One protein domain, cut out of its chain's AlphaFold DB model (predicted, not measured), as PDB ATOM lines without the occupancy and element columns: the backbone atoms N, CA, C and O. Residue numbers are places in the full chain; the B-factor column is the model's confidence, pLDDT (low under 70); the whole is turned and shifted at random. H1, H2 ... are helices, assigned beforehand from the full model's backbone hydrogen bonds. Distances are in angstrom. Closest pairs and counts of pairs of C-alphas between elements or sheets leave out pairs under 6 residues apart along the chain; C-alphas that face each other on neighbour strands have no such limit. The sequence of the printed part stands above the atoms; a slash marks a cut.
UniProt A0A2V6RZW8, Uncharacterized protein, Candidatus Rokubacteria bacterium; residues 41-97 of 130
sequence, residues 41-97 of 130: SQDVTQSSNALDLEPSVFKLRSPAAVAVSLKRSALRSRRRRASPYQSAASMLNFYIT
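This is residues 41 to 97 of the 130 residues of an uncharacterized protein of Candidatus Rokubacteria bacterium (UniProt A0A2V6RZW8). A helical hairpin, made of the longest helix H2 and of H3 folded back beside it, forms the main body, and a short first helix, H1, lies off to one side, near H3 but touching neither helix. The long unnamed link from H1 passes between H1 and H2 in space on its way to the first residue of H2, and H1 runs in nearly the same direction as H2. The printed part has 57 residues with three named helices, in the order H1, H2, H3, and no named strand; its class is all helix, with 34 residues in the named helices. The whole is compact, with a radius of gyration of the C-alphas of 10.3 A, and rounded, with spans of 28 by 22 by 19 A.

H2, residues 63 to 76, measures 20.1 A from its first to its last C-alpha, beginning with C-alpha 63 at (-111.089, -34.146, -5.306). H3, residues 84 to 96, measures 18.4 A and ends with C-alpha 96 at (-112.712, -38.230, 3.385). H1, residues 41 to 47, has 7 residues, and its C-alpha 41 stands at (-112.673, -30.118, 12.082).

H2 and H3 touch, with 11 pairs of C-alphas within 8 A. Their closest C-alphas are those of Ala 74 and Pro 84, 4.8 A apart, and their centres are 9.9 A apart. They run opposite ways at a tilt of 36 degrees, only just steep, and form a helical hairpin. The link between them is short, with 7 residues. H1 and H3 are near each other, with 5 pairs of C-alphas within 10 A but no pair within 8 A. H1 and H2 are apart, although they follow each other in the chain. In H1, H2 and H3 every backbone O i to N i+4 pair is within hydrogen-bond range.

The two C-alphas farthest apart are those of Arg 61 and Arg 81, at 28.4 A, while the C-alphas of Ser 41 and Thr 97, the first and last printed, are 11.0 A apart. The printed part runs from residue 41 to residue 97 and has no cut. The link from H1 to H2, residues 48 to 62, is long, and its C-alphas lie 6 to 15 A from the mean of the C-alphas. The mean pLDDT of the printed part of this predicted model is 71.6. It is under 70 in 24 residues: residues 41 to 58, residues 78 to 82 and residue 97. The mean pLDDT of H1 is 59, against 80 for H2 and 78 for H3.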
ATOM      1  N   SER A  41    -113.401 -30.161  13.348       60.50
ATOM      2  CA  SER A  41    -112.673 -30.118  12.082       60.50
ATOM      3  C   SER A  41    -112.073 -28.771  11.695       60.50
ATOM      4  O   SER A  41    -110.969 -28.732  11.161       60.50
ATOM      5  N   GLN A  42    -112.751 -27.666  11.980       62.25
ATOM      6  CA  GLN A  42    -112.214 -26.319  11.815       62.25
ATOM      7  C   GLN A  42    -111.130 -26.025  12.857       62.25
ATOM      8  O   GLN A  42    -110.080 -25.512  12.485       62.25
ATOM      9  N   ASP A  43    -111.334 -26.431  14.113       59.28
ATOM     10  CA  ASP A  43    -110.322 -26.299  15.163       59.28
ATOM     11  C   ASP A  43    -109.083 -27.144  14.835       59.28
ATOM     12  O   ASP A  43    -107.975 -26.641  14.948       59.28
ATOM     13  N   VAL A  44    -109.226 -28.376  14.335       58.03
ATOM     14  CA  VAL A  44    -108.112 -29.237  13.887       58.03
ATOM     15  C   VAL A  44    -107.416 -28.657  12.653       58.03
ATOM     16  O   VAL A  44    -106.195 -28.739  12.567       58.03
ATOM     17  N   THR A  45    -108.143 -28.002  11.743       63.72
ATOM     18  CA  THR A  45    -107.536 -27.274  10.609       63.72
ATOM     19  C   THR A  45    -106.758 -26.035  11.080       63.72
ATOM     20  O   THR A  45    -105.740 -25.696  10.488       63.72
ATOM     21  N   GLN A  46    -107.217 -25.369  12.144       58.59
ATOM     22  CA  GLN A  46    -106.615 -24.147  12.690       58.59
ATOM     23  C   GLN A  46    -105.456 -24.421  13.669       58.59
ATOM     24  O   GLN A  46    -104.518 -23.631  13.746       58.59
ATOM     25  N   SER A  47    -105.522 -25.520  14.424       54.12
ATOM     26  CA  SER A  47    -104.575 -25.880  15.492       54.12
ATOM     27  C   SER A  47    -103.531 -26.912  15.072       54.12
ATOM     28  O   SER A  47    -102.455 -26.971  15.670       54.12
ATOM     29  N   SER A  48    -103.793 -27.705  14.026       52.38
ATOM     30  CA  SER A  48    -102.766 -28.584  13.480       52.38
ATOM     31  C   SER A  48    -101.785 -27.733  12.691       52.38
ATOM     32  O   SER A  48    -102.144 -27.089  11.711       52.38
ATOM     33  N   ASN A  49    -100.530 -27.747  13.121       57.69
ATOM     34  CA  ASN A  49     -99.373 -27.128  12.475       57.69
ATOM     35  C   ASN A  49     -99.061 -27.825  11.124       57.69
ATOM     36  O   ASN A  49     -98.022 -28.461  10.944       57.69
ATOM     37  N   ALA A  50    -100.039 -27.829  10.218       57.28
ATOM     38  CA  ALA A  50    -100.275 -28.871   9.226       57.28
ATOM     39  C   ALA A  50    -100.315 -28.316   7.804       57.28
ATOM     40  O   ALA A  50    -101.152 -28.719   7.009       57.28
ATOM     41  N   LEU A  51     -99.315 -27.499   7.461       61.28
ATOM     42  CA  LEU A  51     -99.112 -26.861   6.153       61.28
ATOM     43  C   LEU A  51     -99.824 -25.500   6.028       61.28
ATOM     44  O   LEU A  51    -100.878 -25.288   6.613       61.28
ATOM     45  N   ASP A  52     -99.229 -24.575   5.266       64.00
ATOM     46  CA  ASP A  52     -99.875 -23.314   4.869       64.00
ATOM     47  C   ASP A  52    -100.962 -23.671   3.845       64.00
ATOM     48  O   ASP A  52    -100.728 -23.722   2.632       64.00
ATOM     49  N   LEU A  53    -102.118 -24.104   4.345       62.66
ATOM     50  CA  LEU A  53    -103.249 -24.478   3.513       62.66
ATOM     51  C   LEU A  53    -103.839 -23.210   2.905       62.66
ATOM     52  O   LEU A  53    -104.180 -22.272   3.623       62.66
ATOM     53  N   GLU A  54    -103.974 -23.187   1.580       62.59
ATOM     54  CA  GLU A  54    -104.689 -22.096   0.923       62.59
ATOM     55  C   GLU A  54    -106.125 -21.998   1.469       62.59
ATOM     56  O   GLU A  54    -106.806 -23.017   1.654       62.59
ATOM     57  N   PRO A  55    -106.627 -20.789   1.747       58.12
ATOM     58  CA  PRO A  55    -107.988 -20.639   2.223       58.12
ATOM     59  C   PRO A  55    -108.954 -21.243   1.196       58.12
ATOM     60  O   PRO A  55    -108.983 -20.853   0.037       58.12
ATOM     61  N   SER A  56    -109.795 -22.178   1.647       64.69
ATOM     62  CA  SER A  56    -110.821 -22.864   0.838       64.69
ATOM     63  C   SER A  56    -110.378 -24.059  -0.019       64.69
ATOM     64  O   SER A  56    -111.185 -24.500  -0.838       64.69
ATOM     65  N   VAL A  57    -109.209 -24.680   0.217       69.62
ATOM     66  CA  VAL A  57    -108.832 -25.947  -0.465       69.62
ATOM     67  C   VAL A  57    -109.954 -26.994  -0.397       69.62
ATOM     68  O   VAL A  57    -110.268 -27.655  -1.377       69.62
ATOM     69  N   PHE A  58    -110.623 -27.084   0.747       68.94
ATOM     70  CA  PHE A  58    -111.702 -28.036   1.013       68.94
ATOM     71  C   PHE A  58    -113.093 -27.604   0.527       68.94
ATOM     72  O   PHE A  58    -114.075 -28.289   0.798       68.94
ATOM     73  N   LYS A  59    -113.214 -26.451  -0.141       73.25
ATOM     74  CA  LYS A  59    -114.461 -26.014  -0.795       73.25
ATOM     75  C   LYS A  59    -114.451 -26.303  -2.297       73.25
ATOM     76  O   LYS A  59    -115.442 -26.045  -2.976       73.25
ATOM     77  N   LEU A  60    -113.331 -26.806  -2.818       75.00
ATOM     78  CA  LEU A  60    -113.199 -27.163  -4.222       75.00
ATOM     79  C   LEU A  60    -114.118 -28.344  -4.541       75.00
ATOM     80  O   LEU A  60    -114.180 -29.327  -3.808       75.00
ATOM     81  N   ARG A  61    -114.823 -28.249  -5.669       71.25
ATOM     82  CA  ARG A  61    -115.811 -29.249  -6.102       71.25
ATOM     83  C   ARG A  61    -115.184 -30.548  -6.622       71.25
ATOM     84  O   ARG A  61    -115.894 -31.527  -6.812       71.25
ATOM     85  N   SER A  62    -113.874 -30.538  -6.879       80.94
ATOM     86  CA  SER A  62    -113.127 -31.655  -7.460       80.94
ATOM     87  C   SER A  62    -112.081 -32.194  -6.474       80.94
ATOM     88  O   SER A  62    -111.201 -31.430  -6.066       80.94
ATOM     89  N   PRO A  63    -112.100 -33.501  -6.151       77.25
ATOM     90  CA  PRO A  63    -111.089 -34.146  -5.306       77.25
ATOM     91  C   PRO A  63    -109.660 -33.996  -5.844       77.25
ATOM     92  O   PRO A  63    -108.714 -33.826  -5.077       77.25
ATOM     93  N   ALA A  64    -109.493 -33.994  -7.170       77.31
ATOM     94  CA  ALA A  64    -108.189 -33.806  -7.803       77.31
ATOM     95  C   ALA A  64    -107.624 -32.400  -7.534       77.31
ATOM     96  O   ALA A  64    -106.435 -32.245  -7.257       77.31
ATOM     97  N   ALA A  65    -108.484 -31.378  -7.545       78.12
ATOM     98  CA  ALA A  65    -108.083 -30.006  -7.244       78.12
ATOM     99  C   ALA A  65    -107.665 -29.848  -5.769       78.12
ATOM    100  O   ALA A  65    -106.664 -29.190  -5.478       78.12
ATOM    101  N   VAL A  66    -108.368 -30.529  -4.854       78.00
ATOM    102  CA  VAL A  66    -108.002 -30.621  -3.430       78.00
ATOM    103  C   VAL A  66    -106.607 -31.236  -3.281       78.00
ATOM    104  O   VAL A  66    -105.747 -30.657  -2.620       78.00
ATOM    105  N   ALA A  67    -106.339 -32.361  -3.950       83.00
ATOM    106  CA  ALA A  67    -105.055 -33.060  -3.870       83.00
ATOM    107  C   ALA A  67    -103.879 -32.228  -4.415       83.00
ATOM    108  O   ALA A  67    -102.820 -32.154  -3.788       83.00
ATOM    109  N   VAL A  68    -104.060 -31.554  -5.557       83.62
ATOM    110  CA  VAL A  68    -103.032 -30.676  -6.146       83.62
ATOM    111  C   VAL A  68    -102.719 -29.503  -5.221       83.62
ATOM    112  O   VAL A  68    -101.550 -29.174  -5.008       83.62
ATOM    113  N   SER A  69    -103.747 -28.890  -4.638       82.69
ATOM    114  CA  SER A  69    -103.573 -27.792  -3.692       82.69
ATOM    115  C   SER A  69    -102.883 -28.257  -2.408       82.69
ATOM    116  O   SER A  69    -101.927 -27.622  -1.967       82.69
ATOM    117  N   LEU A  70    -103.284 -29.409  -1.854       80.69
ATOM    118  CA  LEU A  70    -102.634 -30.018  -0.690       80.69
ATOM    119  C   LEU A  70    -101.155 -30.296  -0.954       80.69
ATOM    120  O   LEU A  70    -100.323 -29.961  -0.117       80.69
ATOM    121  N   LYS A  71    -100.796 -30.826  -2.130       83.38
ATOM    122  CA  LYS A  71     -99.394 -31.033  -2.528       83.38
ATOM    123  C   LYS A  71     -98.610 -29.719  -2.550       83.38
ATOM    124  O   LYS A  71     -97.485 -29.672  -2.057       83.38
ATOM    125  N   ARG A  72     -99.182 -28.642  -3.096       82.50
ATOM    126  CA  ARG A  72     -98.525 -27.323  -3.154       82.50
ATOM    127  C   ARG A  72     -98.314 -26.733  -1.760       82.50
ATOM    128  O   ARG A  72     -97.199 -26.321  -1.448       82.50
ATOM    129  N   SER A  73     -99.344 -26.742  -0.917       78.75
ATOM    130  CA  SER A  73     -99.263 -26.315   0.486       78.75
ATOM    131  C   SER A  73     -98.268 -27.161   1.275       78.75
ATOM    132  O   SER A  73     -97.474 -26.629   2.059       78.75
ATOM    133  N   ALA A  74     -98.251 -28.469   1.002       79.50
ATOM    134  CA  ALA A  74     -97.289 -29.395   1.565       79.50
ATOM    135  C   ALA A  74     -95.882 -28.946   1.222       79.50
ATOM    136  O   ALA A  74     -95.130 -28.617   2.120       79.50
ATOM    137  N   LEU A  75     -95.537 -28.805  -0.052       79.19
ATOM    138  CA  LEU A  75     -94.188 -28.426  -0.480       79.19
ATOM    139  C   LEU A  75     -93.745 -27.030  -0.013       79.19
ATOM    140  O   LEU A  75     -92.554 -26.824   0.205       79.19
ATOM    141  N   ARG A  76     -94.672 -26.098   0.221       78.88
ATOM    142  CA  ARG A  76     -94.342 -24.718   0.615       78.88
ATOM    143  C   ARG A  76     -94.107 -24.534   2.121       78.88
ATOM    144  O   ARG A  76     -93.337 -23.664   2.520       78.88
ATOM    145  N   SER A  77     -94.745 -25.343   2.968       71.00
ATOM    146  CA  SER A  77     -94.666 -25.156   4.424       71.00
ATOM    147  C   SER A  77     -93.340 -25.627   5.018       71.00
ATOM    148  O   SER A  77     -92.970 -26.779   4.870       71.00
ATOM    149  N   ARG A  78     -92.640 -24.785   5.777       67.75
ATOM    150  CA  ARG A  78     -91.397 -25.177   6.473       67.75
ATOM    151  C   ARG A  78     -91.613 -25.666   7.913       67.75
ATOM    152  O   ARG A  78     -90.672 -26.136   8.533       67.75
ATOM    153  N   ARG A  79     -92.845 -25.597   8.438       65.94
ATOM    154  CA  ARG A  79     -93.194 -25.910   9.844       65.94
ATOM    155  C   ARG A  79     -93.785 -27.313  10.057       65.94
ATOM    156  O   ARG A  79     -94.489 -27.557  11.032       65.94
ATOM    157  N   ARG A  80     -93.540 -28.238   9.129       64.75
ATOM    158  CA  ARG A  80     -94.163 -29.572   9.138       64.75
ATOM    159  C   ARG A  80     -93.524 -30.475  10.188       64.75
ATOM    160  O   ARG A  80     -92.309 -30.461  10.351       64.75
ATOM    161  N   ARG A  81     -94.335 -31.334  10.806       62.97
ATOM    162  CA  ARG A  81     -93.864 -32.423  11.683       62.97
ATOM    163  C   ARG A  81     -93.555 -33.730  10.939       62.97
ATOM    164  O   ARG A  81     -92.906 -34.598  11.505       62.97
ATOM    165  N   ALA A  82     -94.014 -33.872   9.695       69.88
ATOM    166  CA  ALA A  82     -93.865 -35.081   8.883       69.88
ATOM    167  C   ALA A  82     -93.514 -34.741   7.426       69.88
ATOM    168  O   ALA A  82     -93.503 -33.572   7.024       69.88
ATOM    169  N   SER A  83     -93.248 -35.771   6.613       78.00
ATOM    170  CA  SER A  83     -92.966 -35.587   5.188       78.00
ATOM    171  C   SER A  83     -94.149 -34.913   4.465       78.00
ATOM    172  O   SER A  83     -95.301 -35.042   4.900       78.00
ATOM    173  N   PRO A  84     -93.909 -34.183   3.358       77.50
ATOM    174  CA  PRO A  84     -94.972 -33.508   2.610       77.50
ATOM    175  C   PRO A  84     -96.105 -34.453   2.193       77.50
ATOM    176  O   PRO A  84     -97.278 -34.098   2.285       77.50
ATOM    177  N   TYR A  85     -95.750 -35.673   1.787       76.69
ATOM    178  CA  TYR A  85     -96.705 -36.696   1.375       76.69
ATOM    179  C   TYR A  85     -97.538 -37.218   2.547       76.69
ATOM    180  O   TYR A  85     -98.760 -37.248   2.451       76.69
ATOM    181  N   GLN A  86     -96.902 -37.554   3.676       78.00
ATOM    182  CA  GLN A  86     -97.634 -38.006   4.862       78.00
ATOM    183  C   GLN A  86     -98.560 -36.918   5.411       78.00
ATOM    184  O   GLN A  86     -99.697 -37.196   5.781       78.00
ATOM    185  N   SER A  87     -98.107 -35.664   5.392       73.06
ATOM    186  CA  SER A  87     -98.922 -34.521   5.810       73.06
ATOM    187  C   SER A  87    -100.160 -34.359   4.916       73.06
ATOM    188  O   SER A  87    -101.263 -34.161   5.422       73.06
ATOM    189  N   ALA A  88     -99.999 -34.494   3.594       81.81
ATOM    190  CA  ALA A  88    -101.104 -34.424   2.639       81.81
ATOM    191  C   ALA A  88    -102.069 -35.618   2.758       81.81
ATOM    192  O   ALA A  88    -103.281 -35.424   2.721       81.81
ATOM    193  N   ALA A  89    -101.548 -36.834   2.937       82.38
ATOM    194  CA  ALA A  89    -102.344 -38.053   3.066       82.38
ATOM    195  C   ALA A  89    -103.201 -38.053   4.340       82.38
ATOM    196  O   ALA A  89    -104.399 -38.321   4.271       82.38
ATOM    197  N   SER A  90    -102.628 -37.676   5.488       78.06
ATOM    198  CA  SER A  90    -103.380 -37.547   6.743       78.06
ATOM    199  C   SER A  90    -104.473 -36.483   6.650       78.06
ATOM    200  O   SER A  90    -105.586 -36.697   7.126       78.06
ATOM    201  N   MET A  91    -104.189 -35.359   5.985       79.56
ATOM    202  CA  MET A  91    -105.166 -34.291   5.759       79.56
ATOM    203  C   MET A  91    -106.301 -34.727   4.818       79.56
ATOM    204  O   MET A  91    -107.460 -34.369   5.023       79.56
ATOM    205  N   LEU A  92    -105.988 -35.536   3.805       81.44
ATOM    206  CA  LEU A  92    -106.981 -36.121   2.909       81.44
ATOM    207  C   LEU A  92    -107.870 -37.131   3.646       81.44
ATOM    208  O   LEU A  92    -109.090 -37.059   3.532       81.44
ATOM    209  N   ASN A  93    -107.277 -38.025   4.441       81.38
ATOM    210  CA  ASN A  93    -108.018 -39.010   5.228       81.38
ATOM    211  C   ASN A  93    -108.976 -38.335   6.222       81.38
ATOM    212  O   ASN A  93    -110.128 -38.744   6.363       81.38
ATOM    213  N   PHE A  94    -108.528 -37.244   6.849       73.25
ATOM    214  CA  PHE A  94    -109.355 -36.424   7.729       73.25
ATOM    215  C   PHE A  94    -110.598 -35.855   7.022       73.25
ATOM    216  O   PHE A  94    -111.674 -35.788   7.610       73.25
ATOM    217  N   TYR A  95    -110.460 -35.463   5.753       72.81
ATOM    218  CA  TYR A  95    -111.553 -34.894   4.966       72.81
ATOM    219  C   TYR A  95    -112.486 -35.958   4.363       72.81
ATOM    220  O   TYR A  95    -113.692 -35.738   4.277       72.81
ATOM    221  N   ILE A  96    -111.942 -37.112   3.959       78.12
ATOM    222  CA  ILE A  96    -112.712 -38.230   3.385       78.12
ATOM    223  C   ILE A  96    -113.526 -38.966   4.444       78.12
ATOM    224  O   ILE A  96    -114.563 -39.521   4.097       78.12
ATOM    225  N   THR A  97    -113.080 -38.985   5.704       68.69
ATOM    226  CA  THR A  97    -113.760 -39.710   6.784       68.69
ATOM    227  C   THR A  97    -114.652 -38.742   7.574       68.69
ATOM    228  O   THR A  97    -114.206 -38.198   8.588       68.69
TER     229      THR A  97